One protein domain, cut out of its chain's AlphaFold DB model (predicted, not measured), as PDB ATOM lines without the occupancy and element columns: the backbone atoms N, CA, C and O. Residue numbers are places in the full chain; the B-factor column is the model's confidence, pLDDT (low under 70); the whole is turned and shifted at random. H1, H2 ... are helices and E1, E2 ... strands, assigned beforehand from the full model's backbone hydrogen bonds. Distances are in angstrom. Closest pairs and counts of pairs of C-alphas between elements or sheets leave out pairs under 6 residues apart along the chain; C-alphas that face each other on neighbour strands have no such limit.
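What this domain is: This is residues 2 to 130 of the 288 residues of the protein "Phosphorylase b kinase regulatory subunit" of Macrostomum lignano (UniProt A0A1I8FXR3). A long hairpin of two helices, H2 and H3, has H1 packed on H2 in a three-helix bundle, up and down, each helix running against the one before it. At the end of the hairpin where H2 begins and H3 ends lies a tiny two-stranded antiparallel sheet, E1 and E2, and the short helix H4 follows beyond H3. The printed part has 129 residues, in the order H1, E1, H2, H3, H4, E2, mostly helix. It is loose, with a radius of gyration of the C-alphas of 17.5 A, and elongated, spanning 58 by 31 by 21 A.

Where its parts are: H1, residues 2 to 19, begins with C-alpha 2 at (253.732, 172.156, 203.507) and is 25.9 A long. E1 is residues 40 to 42. H2, residues 43 to 63, measures 30.5 A; H3, residues 67 to 92, measures 36.5 A and ends with C-alpha 92 at (212.172, 188.467, 216.483). H4 is residues 95 to 104, and E2 is residues 114 to 116.

How they stand to each other: H2 and H3, a helical hairpin, touch at a shallow tilt of 25 degrees, opposite ways; their closest C-alphas, of Ala 50 and Thr 80, are 5.0 A apart. H1 touches H2 with residues 10 to 17 alone, closest at the C-alphas of Tyr 14 and Val 56, 6.4 A. H1 and H3 are near each other. E1 and E2 are antiparallel; N 41 and O 115 are 2.8 A apart, within hydrogen-bond range. H3 and H4 meet only through their link. Every O i to N i+4 pair is within hydrogen-bond range in H1 and H3, against 15 of 17 in H2 and 5 of 6 in H4.

The domain as a whole: The C-alphas farthest apart, of Gln 2 and Thr 104, are 58.3 A apart. The printed part has no cut. H1 to E1 is a long link of 20 residues. Residues 2 to 4 have pLDDT under 70.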
ATOM      1  N   GLN A   2     254.823 172.502 202.579       64.12
ATOM      2  CA  GLN A   2     253.732 172.156 203.507       64.12
ATOM      3  C   GLN A   2     252.640 173.244 203.605       64.12
ATOM      4  O   GLN A   2     251.463 172.917 203.496       64.12
ATOM      5  N   GLU A   3     253.017 174.525 203.671       63.94
ATOM      6  CA  GLU A   3     252.074 175.665 203.664       63.94
ATOM      7  C   GLU A   3     251.247 175.743 202.369       63.94
ATOM      8  O   GLU A   3     250.023 175.812 202.408       63.94
ATOM      9  N   GLN A   4     251.887 175.594 201.201       67.38
ATOM     10  CA  GLN A   4     251.181 175.539 199.910       67.38
ATOM     11  C   GLN A   4     250.188 174.364 199.818       67.38
ATOM     12  O   GLN A   4     249.183 174.454 199.113       67.38
ATOM     13  N   SER A   5     250.449 173.255 200.518       78.12
ATOM     14  CA  SER A   5     249.524 172.117 200.604       78.12
ATOM     15  C   SER A   5     248.322 172.432 201.501       78.12
ATOM     16  O   SER A   5     247.190 172.097 201.152       78.12
ATOM     17  N   GLN A   6     248.537 173.129 202.621       82.38
ATOM     18  CA  GLN A   6     247.467 173.570 203.523       82.38
ATOM     19  C   GLN A   6     246.546 174.598 202.859       82.38
ATOM     20  O   GLN A   6     245.329 174.447 202.924       82.38
ATOM     21  N   GLN A   7     247.107 175.572 202.140       84.12
ATOM     22  CA  GLN A   7     246.326 176.593 201.437       84.12
ATOM     23  C   GLN A   7     245.424 175.982 200.351       84.12
ATOM     24  O   GLN A   7     244.256 176.341 200.238       84.12
ATOM     25  N   ARG A   8     245.918 174.985 199.599       87.25
ATOM     26  CA  ARG A   8     245.098 174.253 198.612       87.25
ATOM     27  C   ARG A   8     243.951 173.474 199.251       87.25
ATOM     28  O   ARG A   8     242.867 173.427 198.680       87.25
ATOM     29  N   LYS A   9     244.178 172.855 200.414       90.88
ATOM     30  CA  LYS A   9     243.118 172.154 201.155       90.88
ATOM     31  C   LYS A   9     242.057 173.125 201.660       90.88
ATOM     32  O   LYS A   9     240.872 172.832 201.556       90.88
ATOM     33  N   LEU A  10     242.475 174.276 202.179       92.12
ATOM     34  CA  LEU A  10     241.545 175.291 202.658       92.12
ATOM     35  C   LEU A  10     240.701 175.862 201.511       92.12
ATOM     36  O   LEU A  10     239.484 175.938 201.642       92.12
ATOM     37  N   GLU A  11     241.319 176.129 200.357       93.62
ATOM     38  CA  GLU A  11     240.583 176.526 199.155       93.62
ATOM     39  C   GLU A  11     239.584 175.460 198.708       93.62
ATOM     40  O   GLU A  11     238.448 175.772 198.361       93.62
ATOM     41  N   TYR A  12     239.984 174.188 198.745       95.69
ATOM     42  CA  TYR A  12     239.077 173.088 198.441       95.69
ATOM     43  C   TYR A  12     237.851 173.096 199.366       95.69
ATOM     44  O   TYR A  12     236.730 172.989 198.876       95.69
ATOM     45  N   HIS A  13     238.034 173.274 200.678       96.56
ATOM     46  CA  HIS A  13     236.915 173.325 201.624       96.56
ATOM     47  C   HIS A  13     236.035 174.564 201.440       96.56
ATOM     48  O   HIS A  13     234.814 174.447 201.515       96.56
ATOM     49  N   TYR A  14     236.627 175.720 201.133       97.12
ATOM     50  CA  TYR A  14     235.885 176.924 200.759       97.12
ATOM     51  C   TYR A  14     234.963 176.663 199.561       97.12
ATOM     52  O   TYR A  14     233.752 176.870 199.645       97.12
ATOM     53  N   GLN A  15     235.510 176.116 198.473       97.75
ATOM     54  CA  GLN A  15     234.731 175.790 197.276       97.75
ATOM     55  C   GLN A  15     233.699 174.686 197.536       97.75
ATOM     56  O   GLN A  15     232.588 174.743 197.009       97.75
ATOM     57  N   LEU A  16     234.029 173.692 198.365       97.88
ATOM     58  CA  LEU A  16     233.112 172.616 198.734       97.88
ATOM     59  C   LEU A  16     231.887 173.167 199.468       97.88
ATOM     60  O   LEU A  16     230.766 172.854 199.079       97.88
ATOM     61  N   VAL A  17     232.078 174.028 200.473       97.94
ATOM     62  CA  VAL A  17     230.968 174.656 201.210       97.94
ATOM     63  C   VAL A  17     230.097 175.496 200.276       97.94
ATOM     64  O   VAL A  17     228.874 175.365 200.314       97.94
ATOM     65  N   LEU A  18     230.693 176.302 199.390       97.50
ATOM     66  CA  LEU A  18     229.931 177.129 198.445       97.50
ATOM     67  C   LEU A  18     229.144 176.313 197.414       97.50
ATOM     68  O   LEU A  18     228.015 176.663 197.081       97.50
ATOM     69  N   SER A  19     229.730 175.233 196.900       96.81
ATOM     70  CA  SER A  19     229.118 174.414 195.845       96.81
ATOM     71  C   SER A  19     228.109 173.387 196.355       96.81
ATOM     72  O   SER A  19     227.331 172.874 195.555       96.81
ATOM     73  N   THR A  20     228.103 173.090 197.659       95.56
ATOM     74  CA  THR A  20     227.202 172.097 198.263       95.56
ATOM     75  C   THR A  20     226.249 172.749 199.262       95.56
ATOM     76  O   THR A  20     225.092 172.996 198.935       95.56
ATOM     77  N   VAL A  21     226.740 173.085 200.456       96.00
ATOM     78  CA  VAL A  21     225.949 173.585 201.589       96.00
ATOM     79  C   VAL A  21     225.291 174.930 201.280       96.00
ATOM     80  O   VAL A  21     224.110 175.119 201.553       96.00
ATOM     81  N   LEU A  22     226.036 175.865 200.684       96.50
ATOM     82  CA  LEU A  22     225.559 177.223 200.405       96.50
ATOM     83  C   LEU A  22     225.128 177.433 198.949       96.50
ATOM     84  O   LEU A  22     224.870 178.570 198.555       96.50
ATOM     85  N   HIS A  23     225.007 176.361 198.161       94.31
ATOM     86  CA  HIS A  23     224.673 176.450 196.736       94.31
ATOM     87  C   HIS A  23     223.365 177.213 196.487       94.31
ATOM     88  O   HIS A  23     223.287 178.053 195.595       94.31
ATOM     89  N   ASN A  24     222.360 176.946 197.327       92.81
ATOM     90  CA  ASN A  24     221.038 177.564 197.259       92.81
ATOM     91  C   ASN A  24     220.863 178.719 198.260       92.81
ATOM     92  O   ASN A  24     219.733 179.140 198.503       92.81
ATOM     93  N   GLN A  25     221.942 179.221 198.877       96.44
ATOM     94  CA  GLN A  25     221.835 180.305 199.853       96.44
ATOM     95  C   GLN A  25     221.212 181.541 199.196       96.44
ATOM     96  O   GLN A  25     221.737 182.082 198.221       96.44
ATOM     97  N   ASN A  26     220.099 182.016 199.751       97.00
ATOM     98  CA  ASN A  26     219.418 183.189 199.239       97.00
ATOM     99  C   ASN A  26     220.345 184.416 199.360       97.00
ATOM    100  O   ASN A  26     220.817 184.729 200.456       97.00
ATOM    101  N   PRO A  27     220.604 185.158 198.271       94.94
ATOM    102  CA  PRO A  27     221.584 186.237 198.281       94.94
ATOM    103  C   PRO A  27     221.126 187.465 199.075       94.94
ATOM    104  O   PRO A  27     221.966 188.295 199.418       94.94
ATOM    105  N   LEU A  28     219.830 187.610 199.373       95.62
ATOM    106  CA  LEU A  28     219.265 188.746 200.109       95.62
ATOM    107  C   LEU A  28     219.130 188.466 201.599       95.62
ATOM    108  O   LEU A  28     219.524 189.312 202.394       95.62
ATOM    109  N   THR A  29     218.637 187.290 201.972       97.62
ATOM    110  CA  THR A  29     218.443 186.908 203.377       97.62
ATOM    111  C   THR A  29     219.622 186.119 203.936       97.62
ATOM    112  O   THR A  29     219.876 186.165 205.127       97.62
ATOM    113  N   GLY A  30     220.386 185.406 203.114       97.75
ATOM    114  CA  GLY A  30     221.416 184.478 203.584       97.75
ATOM    115  C   GLY A  30     220.871 183.158 204.134       97.75
ATOM    116  O   GLY A  30     221.677 182.340 204.569       97.75
ATOM    117  N   LEU A  31     219.552 182.933 204.101       98.25
ATOM    118  CA  LEU A  31     218.964 181.643 204.459       98.25
ATOM    119  C   LEU A  31     219.141 180.630 203.327       98.25
ATOM    120  O   LEU A  31     219.047 180.964 202.146       98.25
ATOM    121  N   VAL A  32     219.371 179.383 203.702       97.38
ATOM    122  CA  VAL A  32     219.468 178.220 202.828       97.38
ATOM    123  C   VAL A  32     218.141 177.454 202.898       97.38
ATOM    124  O   VAL A  32     217.746 177.015 203.987       97.38
ATOM    125  N   PRO A  33     217.420 177.299 201.775       95.56
ATOM    126  CA  PRO A  33     216.247 176.443 201.721       95.56
ATOM    127  C   PRO A  33     216.654 174.967 201.795       95.56
ATOM    128  O   PRO A  33     217.703 174.577 201.281       95.56
ATOM    129  N   SER A  34     215.806 174.133 202.399       86.50
ATOM    130  CA  SER A  34     216.107 172.719 202.663       86.50
ATOM    131  C   SER A  34     216.286 171.876 201.398       86.50
ATOM    132  O   SER A  34     217.022 170.893 201.400       86.50
ATOM    133  N   THR A  35     215.632 172.252 200.298       84.75
ATOM    134  CA  THR A  35     215.739 171.566 199.007       84.75
ATOM    135  C   THR A  35     215.682 172.552 197.847       84.75
ATOM    136  O   THR A  35     215.081 173.625 197.934       84.75
ATOM    137  N   THR A  36     216.294 172.182 196.720       82.81
ATOM    138  CA  THR A  36     216.227 172.973 195.486       82.81
ATOM    139  C   THR A  36     214.771 173.129 195.037       82.81
ATOM    140  O   THR A  36     214.067 172.140 194.842       82.81
ATOM    141  N   GLY A  37     214.322 174.375 194.861       83.56
ATOM    142  CA  GLY A  37     212.946 174.707 194.467       83.56
ATOM    143  C   GLY A  37     211.961 174.879 195.629       83.56
ATOM    144  O   GLY A  37     210.835 175.310 195.397       83.56
ATOM    145  N   SER A  38     212.375 174.594 196.866       89.94
ATOM    146  CA  SER A  38     211.632 174.949 198.077       89.94
ATOM    147  C   SER A  38     212.028 176.345 198.558       89.94
ATOM    148  O   SER A  38     213.168 176.769 198.390       89.94
ATOM    149  N   ASP A  39     211.094 177.044 199.202       93.62
ATOM    150  CA  ASP A  39     211.364 178.292 199.928       93.62
ATOM    151  C   ASP A  39     211.429 178.059 201.448       93.62
ATOM    152  O   ASP A  39     211.455 179.004 202.222       93.62
ATOM    153  N   HIS A  40     211.430 176.810 201.921       95.44
ATOM    154  CA  HIS A  40     211.430 176.514 203.355       95.44
ATOM    155  C   HIS A  40     212.851 176.470 203.920       95.44
ATOM    156  O   HIS A  40     213.644 175.611 203.543       95.44
ATOM    157  N   ALA A  41     213.143 177.350 204.872       97.06
ATOM    158  CA  ALA A  41     214.374 177.398 205.647       97.06
ATOM    159  C   ALA A  41     214.087 177.035 207.109       97.06
ATOM    160  O   ALA A  41     213.312 177.709 207.787       97.06
ATOM    161  N   TYR A  42     214.715 175.967 207.593       97.12
ATOM    162  CA  TYR A  42     214.602 175.506 208.978       97.12
ATOM    163  C   TYR A  42     215.726 176.114 209.816       97.12
ATOM    164  O   TYR A  42     216.853 176.217 209.324       97.12
ATOM    165  N   ILE A  43     215.447 176.487 211.071       98.06
ATOM    166  CA  ILE A  43     216.466 177.037 211.984       98.06
ATOM    167  C   ILE A  43     217.649 176.071 212.084       98.06
ATOM    168  O   ILE A  43     218.777 176.458 211.795       98.06
ATOM    169  N   ARG A  44     217.381 174.805 212.423       97.56
ATOM    170  CA  ARG A  44     218.400 173.769 212.632       97.56
ATOM    171  C   ARG A  44     219.319 173.600 211.420       97.56
ATOM    172  O   ARG A  44     220.532 173.729 211.551       97.56
ATOM    173  N   ASP A  45     218.746 173.397 210.236       97.19
ATOM    174  CA  ASP A  45     219.487 173.213 208.983       97.19
ATOM    175  C   ASP A  45     220.372 174.426 208.662       97.19
ATOM    176  O   ASP A  45     221.529 174.284 208.264       97.19
ATOM    177  N   ASN A  46     219.848 175.634 208.879       98.56
ATOM    178  CA  ASN A  46     220.568 176.877 208.617       98.56
ATOM    179  C   ASN A  46     221.688 177.137 209.630       98.56
ATOM    180  O   ASN A  46     222.733 177.662 209.246       98.56
ATOM    181  N   VAL A  47     221.512 176.737 210.892       98.69
ATOM    182  CA  VAL A  47     222.586 176.795 211.893       98.69
ATOM    183  C   VAL A  47     223.707 175.817 211.533       98.69
ATOM    184  O   VAL A  47     224.873 176.203 211.556       98.69
ATOM    185  N   TYR A  48     223.390 174.592 211.097       98.12
ATOM    186  CA  TYR A  48     224.411 173.665 210.590       98.12
ATOM    187  C   TYR A  48     225.107 174.193 209.328       98.12
ATOM    188  O   TYR A  48     226.331 174.094 209.220       98.12
ATOM    189  N   ALA A  49     224.372 174.828 208.411       98.19
ATOM    190  CA  ALA A  49     224.972 175.502 207.262       98.19
ATOM    191  C   ALA A  49     225.931 176.629 207.692       98.19
ATOM    192  O   ALA A  49     227.031 176.750 207.146       98.19
ATOM    193  N   ALA A  50     225.551 177.406 208.712       98.56
ATOM    194  CA  ALA A  50     226.388 178.448 209.293       98.56
ATOM    195  C   ALA A  50     227.625 177.875 210.005       98.56
ATOM    196  O   ALA A  50     228.702 178.456 209.895       98.56
ATOM    197  N   PHE A  51     227.530 176.716 210.671       98.62
ATOM    198  CA  PHE A  51     228.698 176.023 211.221       98.62
ATOM    199  C   PHE A  51     229.701 175.631 210.133       98.62
ATOM    200  O   PHE A  51     230.904 175.801 210.333       98.62
ATOM    201  N   CYS A  52     229.240 175.164 208.967       98.19
ATOM    202  CA  CYS A  52     230.132 174.828 207.854       98.19
ATOM    203  C   CYS A  52     230.923 176.049 207.360       98.19
ATOM    204  O   CYS A  52     232.144 175.971 207.206       98.19
ATOM    205  N   SER A  53     230.255 177.182 207.131       98.00
ATOM    206  CA  SER A  53     230.922 178.410 206.683       98.00
ATOM    207  C   SER A  53     231.790 179.034 207.779       98.00
ATOM    208  O   SER A  53     232.905 179.478 207.506       98.00
ATOM    209  N   TRP A  54     231.344 178.998 209.034       98.44
ATOM    210  CA  TRP A  54     232.116 179.468 210.184       98.44
ATOM    211  C   TRP A  54     233.392 178.654 210.412       98.44
ATOM    212  O   TRP A  54     234.448 179.239 210.631       98.44
ATOM    213  N   ALA A  55     233.346 177.326 210.285       97.88
ATOM    214  CA  ALA A  55     234.534 176.483 210.418       97.88
ATOM    215  C   ALA A  55     235.617 176.847 209.384       97.88
ATOM    216  O   ALA A  55     236.799 176.947 209.721       97.88
ATOM    217  N   VAL A  56     235.212 177.115 208.136       97.31
ATOM    218  CA  VAL A  56     236.116 177.608 207.085       97.31
ATOM    219  C   VAL A  56     236.637 179.010 207.421       97.31
ATOM    220  O   VAL A  56     237.833 179.261 207.273       97.31
ATOM    221  N   ALA A  57     235.785 179.901 207.938       97.38
ATOM    222  CA  ALA A  57     236.195 181.230 208.397       97.38
ATOM    223  C   ALA A  57     237.282 181.158 209.482       97.38
ATOM    224  O   ALA A  57     238.317 181.812 209.374       97.38
ATOM    225  N   LEU A  58     237.092 180.318 210.504       96.94
ATOM    226  CA  LEU A  58     238.072 180.106 211.572       96.94
ATOM    227  C   LEU A  58     239.410 179.592 211.038       96.94
ATOM    228  O   LEU A  58     240.464 179.978 211.544       96.94
ATOM    229  N   ALA A  59     239.381 178.724 210.025       95.56
ATOM    230  CA  ALA A  59     240.595 178.249 209.381       95.56
ATOM    231  C   ALA A  59     241.310 179.384 208.632       95.56
ATOM    232  O   ALA A  59     242.507 179.568 208.846       95.56
ATOM    233  N   TYR A  60     240.595 180.196 207.841       95.25
ATOM    234  CA  TYR A  60     241.189 181.363 207.176       95.25
ATOM    235  C   TYR A  60     241.726 182.398 208.167       95.25
ATOM    236  O   TYR A  60     242.824 182.897 207.947       95.25
ATOM    237  N   LYS A  61     241.051 182.669 209.293       93.69
ATOM    238  CA  LYS A  61     241.565 183.587 210.333       93.69
ATOM    239  C   LYS A  61     242.977 183.243 210.805       93.69
ATOM    240  O   LYS A  61     243.724 184.136 211.185       93.69
ATOM    241  N   LYS A  62     243.340 181.958 210.796       91.75
ATOM    242  CA  LYS A  62     244.653 181.484 211.251       91.75
ATOM    243  C   LYS A  62     245.752 181.598 210.194       91.75
ATOM    244  O   LYS A  62     246.916 181.543 210.570       91.75
ATOM    245  N   VAL A  63     245.401 181.682 208.908       89.31
ATOM    246  CA  VAL A  63     246.360 181.527 207.793       89.31
ATOM    247  C   VAL A  63     246.227 182.585 206.690       89.31
ATOM    248  O   VAL A  63     246.908 182.494 205.672       89.31
ATOM    249  N   ALA A  64     245.310 183.547 206.820       84.19
ATOM    250  CA  ALA A  64     245.041 184.543 205.788       84.19
ATOM    251  C   ALA A  64     246.172 185.580 205.687       84.19
ATOM    252  O   ALA A  64     246.118 186.652 206.293       84.19
ATOM    253  N   ASP A  65     247.161 185.275 204.851       87.81
ATOM    254  CA  ASP A  65     248.319 186.142 204.617       87.81
ATOM    255  C   ASP A  65     248.175 186.998 203.351       87.81
ATOM    256  O   ASP A  65     248.670 188.127 203.297       87.81
ATOM    257  N   SER A  66     247.472 186.483 202.337       91.31
ATOM    258  CA  SER A  66     247.265 187.170 201.059       91.31
ATOM    259  C   SER A  66     245.959 187.967 201.025       91.31
ATOM    260  O   SER A  66     244.984 187.633 201.700       91.31
ATOM    261  N   ASP A  67     245.894 188.989 200.168       93.19
ATOM    262  CA  ASP A  67     244.655 189.752 199.956       93.19
ATOM    263  C   ASP A  67     243.514 188.873 199.426       93.19
ATOM    264  O   ASP A  67     242.349 189.092 199.756       93.19
ATOM    265  N   GLN A  68     243.841 187.825 198.662       92.56
ATOM    266  CA  GLN A  68     242.857 186.856 198.188       92.56
ATOM    267  C   GLN A  68     242.266 186.037 199.344       92.56
ATOM    268  O   GLN A  68     241.056 185.819 199.385       92.56
ATOM    269  N   ASP A  69     243.092 185.608 200.299       93.12
ATOM    270  CA  ASP A  69     242.625 184.851 201.465       93.12
ATOM    271  C   ASP A  69     241.801 185.730 202.408       93.12
ATOM    272  O   ASP A  69     240.770 185.289 202.914       93.12
ATOM    273  N   ARG A  70     242.183 187.002 202.570       94.62
ATOM    274  CA  ARG A  70     241.388 187.995 203.312       94.62
ATOM    275  C   ARG A  70     240.029 188.243 202.662       94.62
ATOM    276  O   ARG A  70     239.027 188.325 203.365       94.62
ATOM    277  N   ALA A  71     239.969 188.313 201.332       96.00
ATOM    278  CA  ALA A  71     238.706 188.460 200.611       96.00
ATOM    279  C   ALA A  71     237.790 187.234 200.790       96.00
ATOM    280  O   ALA A  71     236.590 187.392 201.004       96.00
ATOM    281  N   ARG A  72     238.348 186.016 200.757       96.00
ATOM    282  CA  ARG A  72     237.595 184.776 201.016       96.00
ATOM    283  C   ARG A  72     237.094 184.690 202.449       96.00
ATOM    284  O   ARG A  72     235.948 184.307 202.662       96.00
ATOM    285  N   LEU A  73     237.933 185.075 203.413       96.56
ATOM    286  CA  LEU A  73     237.538 185.194 204.814       96.56
ATOM    287  C   LEU A  73     236.344 186.146 204.960       96.56
ATOM    288  O   LEU A  73     235.329 185.769 205.536       96.56
ATOM    289  N   GLN A  74     236.435 187.338 204.365       96.75
ATOM    290  CA  GLN A  74     235.366 188.333 204.410       96.75
ATOM    291  C   GLN A  74     234.056 187.825 203.783       96.75
ATOM    292  O   GLN A  74     232.983 188.078 204.337       96.75
ATOM    293  N   ASP A  75     234.120 187.116 202.648       96.88
ATOM    294  CA  ASP A  75     232.934 186.524 202.010       96.88
ATOM    295  C   ASP A  75     232.292 185.458 202.909       96.88
ATOM    296  O   ASP A  75     231.097 185.524 203.199       96.88
ATOM    297  N   ILE A  76     233.081 184.497 203.400       97.38
ATOM    298  CA  ILE A  76     232.539 183.368 204.160       97.38
ATOM    299  C   ILE A  76     232.029 183.788 205.547       97.38
ATOM    300  O   ILE A  76     230.985 183.304 205.986       97.38
ATOM    301  N   GLU A  77     232.689 184.745 206.211       97.50
ATOM    302  CA  GLU A  77     232.167 185.371 207.432       97.50
ATOM    303  C   GLU A  77     230.880 186.137 207.159       97.50
ATOM    304  O   GLU A  77     229.904 185.966 207.888       97.50
ATOM    305  N   GLY A  78     230.847 186.935 206.086       97.88
ATOM    306  CA  GLY A  78     229.657 187.675 205.684       97.88
ATOM    307  C   GLY A  78     228.453 186.756 205.473       97.88
ATOM    308  O   GLY A  78     227.356 187.063 205.938       97.88
ATOM    309  N   ARG A  79     228.654 185.592 204.845       98.25
ATOM    310  CA  ARG A  79     227.610 184.571 204.648       98.25
ATOM    311  C   ARG A  79     227.118 183.967 205.962       98.25
ATOM    312  O   ARG A  79     225.905 183.852 206.138       98.25
ATOM    313  N   THR A  80     228.028 183.622 206.876       98.44
ATOM    314  CA  THR A  80     227.689 183.124 208.222       98.44
ATOM    315  C   THR A  80     226.871 184.157 208.997       98.44
ATOM    316  O   THR A  80     225.778 183.850 209.474       98.44
ATOM    317  N   VAL A  81     227.369 185.398 209.079       98.38
ATOM    318  CA  VAL A  81     226.721 186.505 209.801       98.38
ATOM    319  C   VAL A  81     225.333 186.765 209.234       98.38
ATOM    320  O   VAL A  81     224.365 186.880 209.984       98.38
ATOM    321  N   LYS A  82     225.208 186.806 207.907       98.38
ATOM    322  CA  LYS A  82     223.935 187.048 207.233       98.38
ATOM    323  C   LYS A  82     222.901 185.956 207.521       98.38
ATOM    324  O   LYS A  82     221.757 186.287 207.818       98.38
ATOM    325  N   CYS A  83     223.305 184.682 207.486       98.62
ATOM    326  CA  CYS A  83     222.437 183.553 207.829       98.62
ATOM    327  C   CYS A  83     221.925 183.655 209.276       98.62
ATOM    328  O   CYS A  83     220.716 183.731 209.504       98.62
ATOM    329  N   MET A  84     222.838 183.752 210.248       98.81
ATOM    330  CA  MET A  84     222.490 183.792 211.673       98.81
ATOM    331  C   MET A  84     221.636 185.013 212.032       98.81
ATOM    332  O   MET A  84     220.654 184.893 212.763       98.81
ATOM    333  N   ARG A  85     221.942 186.188 211.467       98.56
ATOM    334  CA  ARG A  85     221.134 187.400 211.683       98.56
ATOM    335  C   ARG A  85     219.743 187.302 211.066       98.56
ATOM    336  O   ARG A  85     218.787 187.816 211.640       98.56
ATOM    337  N   SER A  86     219.594 186.624 209.933       98.62
ATOM    338  CA  SER A  86     218.271 186.381 209.357       98.62
ATOM    339  C   SER A  86     217.446 185.393 210.172       98.62
ATOM    340  O   SER A  86     216.244 185.606 210.308       98.62
ATOM    341  N   LEU A  87     218.063 184.371 210.772       98.75
ATOM    342  CA  LEU A  87     217.380 183.503 211.738       98.75
ATOM    343  C   LEU A  87     216.907 184.294 212.964       98.75
ATOM    344  O   LEU A  87     215.747 184.165 213.355       98.75
ATOM    345  N   LEU A  88     217.758 185.171 213.510       98.69
ATOM    346  CA  LEU A  88     217.369 186.088 214.584       98.69
ATOM    347  C   LEU A  88     216.166 186.940 214.170       98.69
ATOM    348  O   LEU A  88     215.173 186.984 214.889       98.69
ATOM    349  N   ALA A  89     216.203 187.549 212.981       98.50
ATOM    350  CA  ALA A  89     215.097 188.352 212.466       98.50
ATOM    351  C   ALA A  89     213.797 187.541 212.291       98.50
ATOM    352  O   ALA A  89     212.717 188.055 212.582       98.50
ATOM    353  N   CYS A  90     213.880 186.278 211.856       98.31
ATOM    354  CA  CYS A  90     212.723 185.380 211.774       98.31
ATOM    355  C   CYS A  90     212.085 185.147 213.151       98.31
ATOM    356  O   CYS A  90     210.862 185.180 213.288       98.31
ATOM    357  N   MET A  91     212.904 184.929 214.183       98.25
ATOM    358  CA  MET A  91     212.422 184.722 215.550       98.25
ATOM    359  C   MET A  91     211.913 186.022 216.181       98.25
ATOM    360  O   MET A  91     210.851 186.013 216.796       98.25
ATOM    361  N   MET A  92     212.591 187.154 215.969       98.25
ATOM    362  CA  MET A  92     212.172 188.467 216.483       98.25
ATOM    363  C   MET A  92     210.791 188.886 215.981       98.25
ATOM    364  O   MET A  92     210.018 189.478 216.729       98.25
ATOM    365  N   ARG A  93     210.427 188.519 214.746       97.06
ATOM    366  CA  ARG A  93     209.074 188.738 214.198       97.06
ATOM    367  C   ARG A  93     207.971 187.977 214.941       97.06
ATOM    368  O   ARG A  93     206.797 188.213 214.677       97.06
ATOM    369  N   GLN A  94     208.335 187.066 215.837       95.81
ATOM    370  CA  GLN A  94     207.430 186.261 216.651       95.81
ATOM    371  C   GLN A  94     207.529 186.614 218.145       95.81
ATOM    372  O   GLN A  94     207.181 185.790 218.991       95.81
ATOM    373  N   SER A  95     207.997 187.820 218.492       96.56
ATOM    374  CA  SER A  95     208.171 188.259 219.885       96.56
ATOM    375  C   SER A  95     206.915 188.086 220.741       96.56
ATOM    376  O   SER A  95     207.015 187.647 221.881       96.56
ATOM    377  N   ASP A  96     205.729 188.345 220.186       96.00
ATOM    378  CA  ASP A  96     204.463 188.199 220.917       96.00
ATOM    379  C   ASP A  96     204.194 186.742 221.325       96.00
ATOM    380  O   ASP A  96     203.692 186.474 222.419       96.00
ATOM    381  N   LYS A  97     204.567 185.784 220.464       95.00
ATOM    382  CA  LYS A  97     204.464 184.348 220.758       95.00
ATOM    383  C   LYS A  97     205.450 183.956 221.854       95.00
ATOM    384  O   LYS A  97     205.050 183.339 222.834       95.00
ATOM    385  N   LEU A  98     206.703 184.399 221.730       95.25
ATOM    386  CA  LEU A  98     207.755 184.169 222.723       95.25
ATOM    387  C   LEU A  98     207.349 184.657 224.122       95.25
ATOM    388  O   LEU A  98     207.457 183.916 225.098       95.25
ATOM    389  N   GLU A  99     206.830 185.883 224.217       95.06
ATOM    390  CA  GLU A  99     206.353 186.461 225.478       95.06
ATOM    391  C   GLU A  99     205.205 185.657 226.090       95.06
ATOM    392  O   GLU A  99     205.196 185.389 227.295       95.06
ATOM    393  N   LYS A 100     204.257 185.215 225.259       96.19
ATOM    394  CA  LYS A 100     203.138 184.386 225.704       96.19
ATOM    395  C   LYS A 100     203.603 182.999 226.158       96.19
ATOM    396  O   LYS A 100     203.160 182.525 227.206       96.19
ATOM    397  N   PHE A 101     204.528 182.375 225.430       95.56
ATOM    398  CA  PHE A 101     205.043 181.045 225.744       95.56
ATOM    399  C   PHE A 101     205.711 180.977 227.120       95.56
ATOM    400  O   PHE A 101     205.498 180.000 227.835       95.56
ATOM    401  N   LYS A 102     206.439 182.022 227.542       91.69
ATOM    402  CA  LYS A 102     207.048 182.083 228.887       91.69
ATOM    403  C   LYS A 102     206.028 181.873 230.015       91.69
ATOM    404  O   LYS A 102     206.385 181.392 231.085       91.69
ATOM    405  N   GLN A 103     204.761 182.216 229.778       92.62
ATOM    406  CA  GLN A 103     203.670 182.016 230.733       92.62
ATOM    407  C   GLN A 103     202.920 180.704 230.494       92.62
ATOM    408  O   GLN A 103     202.561 180.017 231.448       92.62
ATOM    409  N   THR A 104     202.634 180.370 229.233       94.38
ATOM    410  CA  THR A 104     201.709 179.274 228.904       94.38
ATOM    411  C   THR A 104     202.399 177.929 228.722       94.38
ATOM    412  O   THR A 104     201.797 176.896 229.028       94.38
ATOM    413  N   ARG A 105     203.632 177.936 228.196       93.06
ATOM    414  CA  ARG A 105     204.404 176.761 227.758       93.06
ATOM    415  C   ARG A 105     203.615 175.834 226.822       93.06
ATOM    416  O   ARG A 105     203.849 174.631 226.779       93.06
ATOM    417  N   GLN A 106     202.636 176.382 226.096       91.31
ATOM    418  CA  GLN A 106     201.769 175.617 225.201       91.31
ATOM    419  C   GLN A 106     202.363 175.535 223.792       91.31
ATOM    420  O   GLN A 106     202.859 176.549 223.294       91.31
ATOM    421  N   PRO A 107     202.219 174.396 223.086       91.50
ATOM    422  CA  PRO A 107     202.675 174.268 221.705       91.50
ATOM    423  C   PRO A 107     202.135 175.349 220.768       91.50
ATOM    424  O   PRO A 107     202.873 175.806 219.916       91.50
ATOM    425  N   SER A 108     200.894 175.817 220.939       91.44
ATOM    426  CA  SER A 108     200.304 176.868 220.088       91.44
ATOM    427  C   SER A 108     200.985 178.234 220.214       91.44
ATOM    428  O   SER A 108     200.877 179.069 219.316       91.44
ATOM    429  N   ASP A 109     201.656 178.479 221.338       93.19
ATOM    430  CA  ASP A 109     202.336 179.741 221.625       93.19
ATOM    431  C   ASP A 109     203.843 179.650 221.343       93.19
ATOM    432  O   ASP A 109     204.547 180.646 221.454       93.19
ATOM    433  N   ALA A 110     204.340 178.475 220.945       94.62
ATOM    434  CA  ALA A 110     205.747 178.231 220.664       94.62
ATOM    435  C   ALA A 110     206.241 179.001 219.431       94.62
ATOM    436  O   ALA A 110     205.472 179.333 218.528       94.62
ATOM    437  N   LEU A 111     207.544 179.259 219.355       95.44
ATOM    438  CA  LEU A 111     208.153 179.824 218.153       95.44
ATOM    439  C   LEU A 111     208.030 178.861 216.969       95.44
ATOM    440  O   LEU A 111     208.181 177.653 217.113       95.44
ATOM    441  N   HIS A 112     207.819 179.401 215.770       95.19
ATOM    442  CA  HIS A 112     208.050 178.652 214.538       95.19
ATOM    443  C   HIS A 112     209.538 178.410 214.333       95.19
ATOM    444  O   HIS A 112     210.346 179.312 214.549       95.19
ATOM    445  N   CYS A 113     209.879 177.221 213.835       94.12
ATOM    446  CA  CYS A 113     211.254 176.840 213.499       94.12
ATOM    447  C   CYS A 113     211.503 176.708 211.988       94.12
ATOM    448  O   CYS A 113     212.574 176.265 211.573       94.12
ATOM    449  N   LYS A 114     210.525 177.109 211.164       94.62
ATOM    450  CA  LYS A 114     210.559 177.018 209.703       94.62
ATOM    451  C   LYS A 114     209.989 178.281 209.064       94.62
ATOM    452  O   LYS A 114     208.855 178.670 209.345       94.62
ATOM    453  N   PHE A 115     210.756 178.879 208.160       96.75
ATOM    454  CA  PHE A 115     210.474 180.181 207.561       96.75
ATOM    455  C   PHE A 115     210.648 180.175 206.048       96.75
ATOM    456  O   PHE A 115     211.188 179.236 205.471       96.75
ATOM    457  N   SER A 116     210.216 181.256 205.413       97.12
ATOM    458  CA  SER A 116     210.512 181.559 204.021       97.12
ATOM    459  C   SER A 116     211.966 182.006 203.908       97.12
ATOM    460  O   SER A 116     212.357 183.020 204.495       97.12
ATOM    461  N   ALA A 117     212.757 181.291 203.111       97.25
ATOM    462  CA  ALA A 117     214.118 181.676 202.767       97.25
ATOM    463  C   ALA A 117     214.145 183.037 202.056       97.25
ATOM    464  O   ALA A 117     215.129 183.763 202.154       97.25
ATOM    465  N   THR A 118     213.066 183.410 201.368       95.94
ATOM    466  CA  THR A 118     212.978 184.650 200.594       95.94
ATOM    467  C   THR A 118     212.515 185.854 201.414       95.94
ATOM    468  O   THR A 118     213.038 186.950 201.216       95.94
ATOM    469  N   ASN A 119     211.549 185.690 202.326       96.12
ATOM    470  CA  ASN A 119     210.913 186.824 203.015       96.12
ATOM    471  C   ASN A 119     211.001 186.800 204.552       96.12
ATOM    472  O   ASN A 119     210.571 187.774 205.176       96.12
ATOM    473  N   LEU A 120     211.590 185.758 205.156       97.50
ATOM    474  CA  LEU A 120     211.775 185.589 206.610       97.50
ATOM    475  C   LEU A 120     210.471 185.423 207.420       97.50
ATOM    476  O   LEU A 120     210.466 185.584 208.639       97.50
ATOM    477  N   GLY A 121     209.334 185.201 206.761       95.19
ATOM    478  CA  GLY A 121     208.040 184.958 207.400       95.19
ATOM    479  C   GLY A 121     207.788 183.472 207.675       95.19
ATOM    480  O   GLY A 121     208.433 182.622 207.061       95.19
ATOM    481  N   PRO A 122     206.854 183.129 208.577       91.56
ATOM    482  CA  PRO A 122     206.439 181.744 208.785       91.56
ATOM    483  C   PRO A 122     205.791 181.176 207.513       91.56
ATOM    484  O   PRO A 122     205.081 181.879 206.794       91.56
ATOM    485  N   VAL A 123     206.027 179.891 207.242       91.94
ATOM    486  CA  VAL A 123     205.502 179.180 206.051       91.94
ATOM    487  C   VAL A 123     204.443 178.130 206.390       91.94
ATOM    488  O   VAL A 123     203.933 177.442 205.510       91.94
ATOM    489  N   ALA A 124     204.110 177.985 207.671       87.25
ATOM    490  CA  ALA A 124     203.062 177.102 208.160       87.25
ATOM    491  C   ALA A 124     202.220 177.828 209.215       87.25
ATOM    492  O   ALA A 124     202.692 178.762 209.858       87.25
ATOM    493  N   GLY A 125     200.969 177.398 209.385       84.50
ATOM    494  CA  GLY A 125     200.133 177.835 210.503       84.50
ATOM    495  C   GLY A 125     200.444 177.055 211.782       84.50
ATOM    496  O   GLY A 125     200.949 175.933 211.715       84.50
ATOM    497  N   ASP A 126     200.088 177.622 212.936       80.81
ATOM    498  CA  ASP A 126     200.367 177.058 214.270       80.81
ATOM    499  C   ASP A 126     199.884 175.604 214.431       80.81
ATOM    500  O   ASP A 126     200.582 174.768 214.993       80.81
ATOM    501  N   ASN A 127     198.718 175.267 213.875       79.94
ATOM    502  CA  ASN A 127     198.123 173.928 214.005       79.94
ATOM    503  C   ASN A 127     198.515 172.964 212.873       79.94
ATOM    504  O   ASN A 127     197.994 171.854 212.797       79.94
ATOM    505  N   SER A 128     199.364 173.396 211.943       79.50
ATOM    506  CA  SER A 128     199.704 172.632 210.735       79.50
ATOM    507  C   SER A 128     201.117 172.053 210.772       79.50
ATOM    508  O   SER A 128     201.540 171.419 209.807       79.50
ATOM    509  N   TYR A 129     201.865 172.305 211.849       80.81
ATOM    510  CA  TYR A 129     203.271 171.947 211.953       80.81
ATOM    511  C   TYR A 129     203.712 171.840 213.421       80.81
ATOM    512  O   TYR A 129     203.361 172.696 214.237       80.81
ATOM    513  N   GLY A 130     204.493 170.802 213.741       81.75
ATOM    514  CA  GLY A 130     205.089 170.571 215.060       81.75
ATOM    515  C   GLY A 130     206.207 171.569 215.348       81.75
ATOM    516  O   GLY A 130     207.388 171.242 215.248       81.75
TER     517      GLY A 130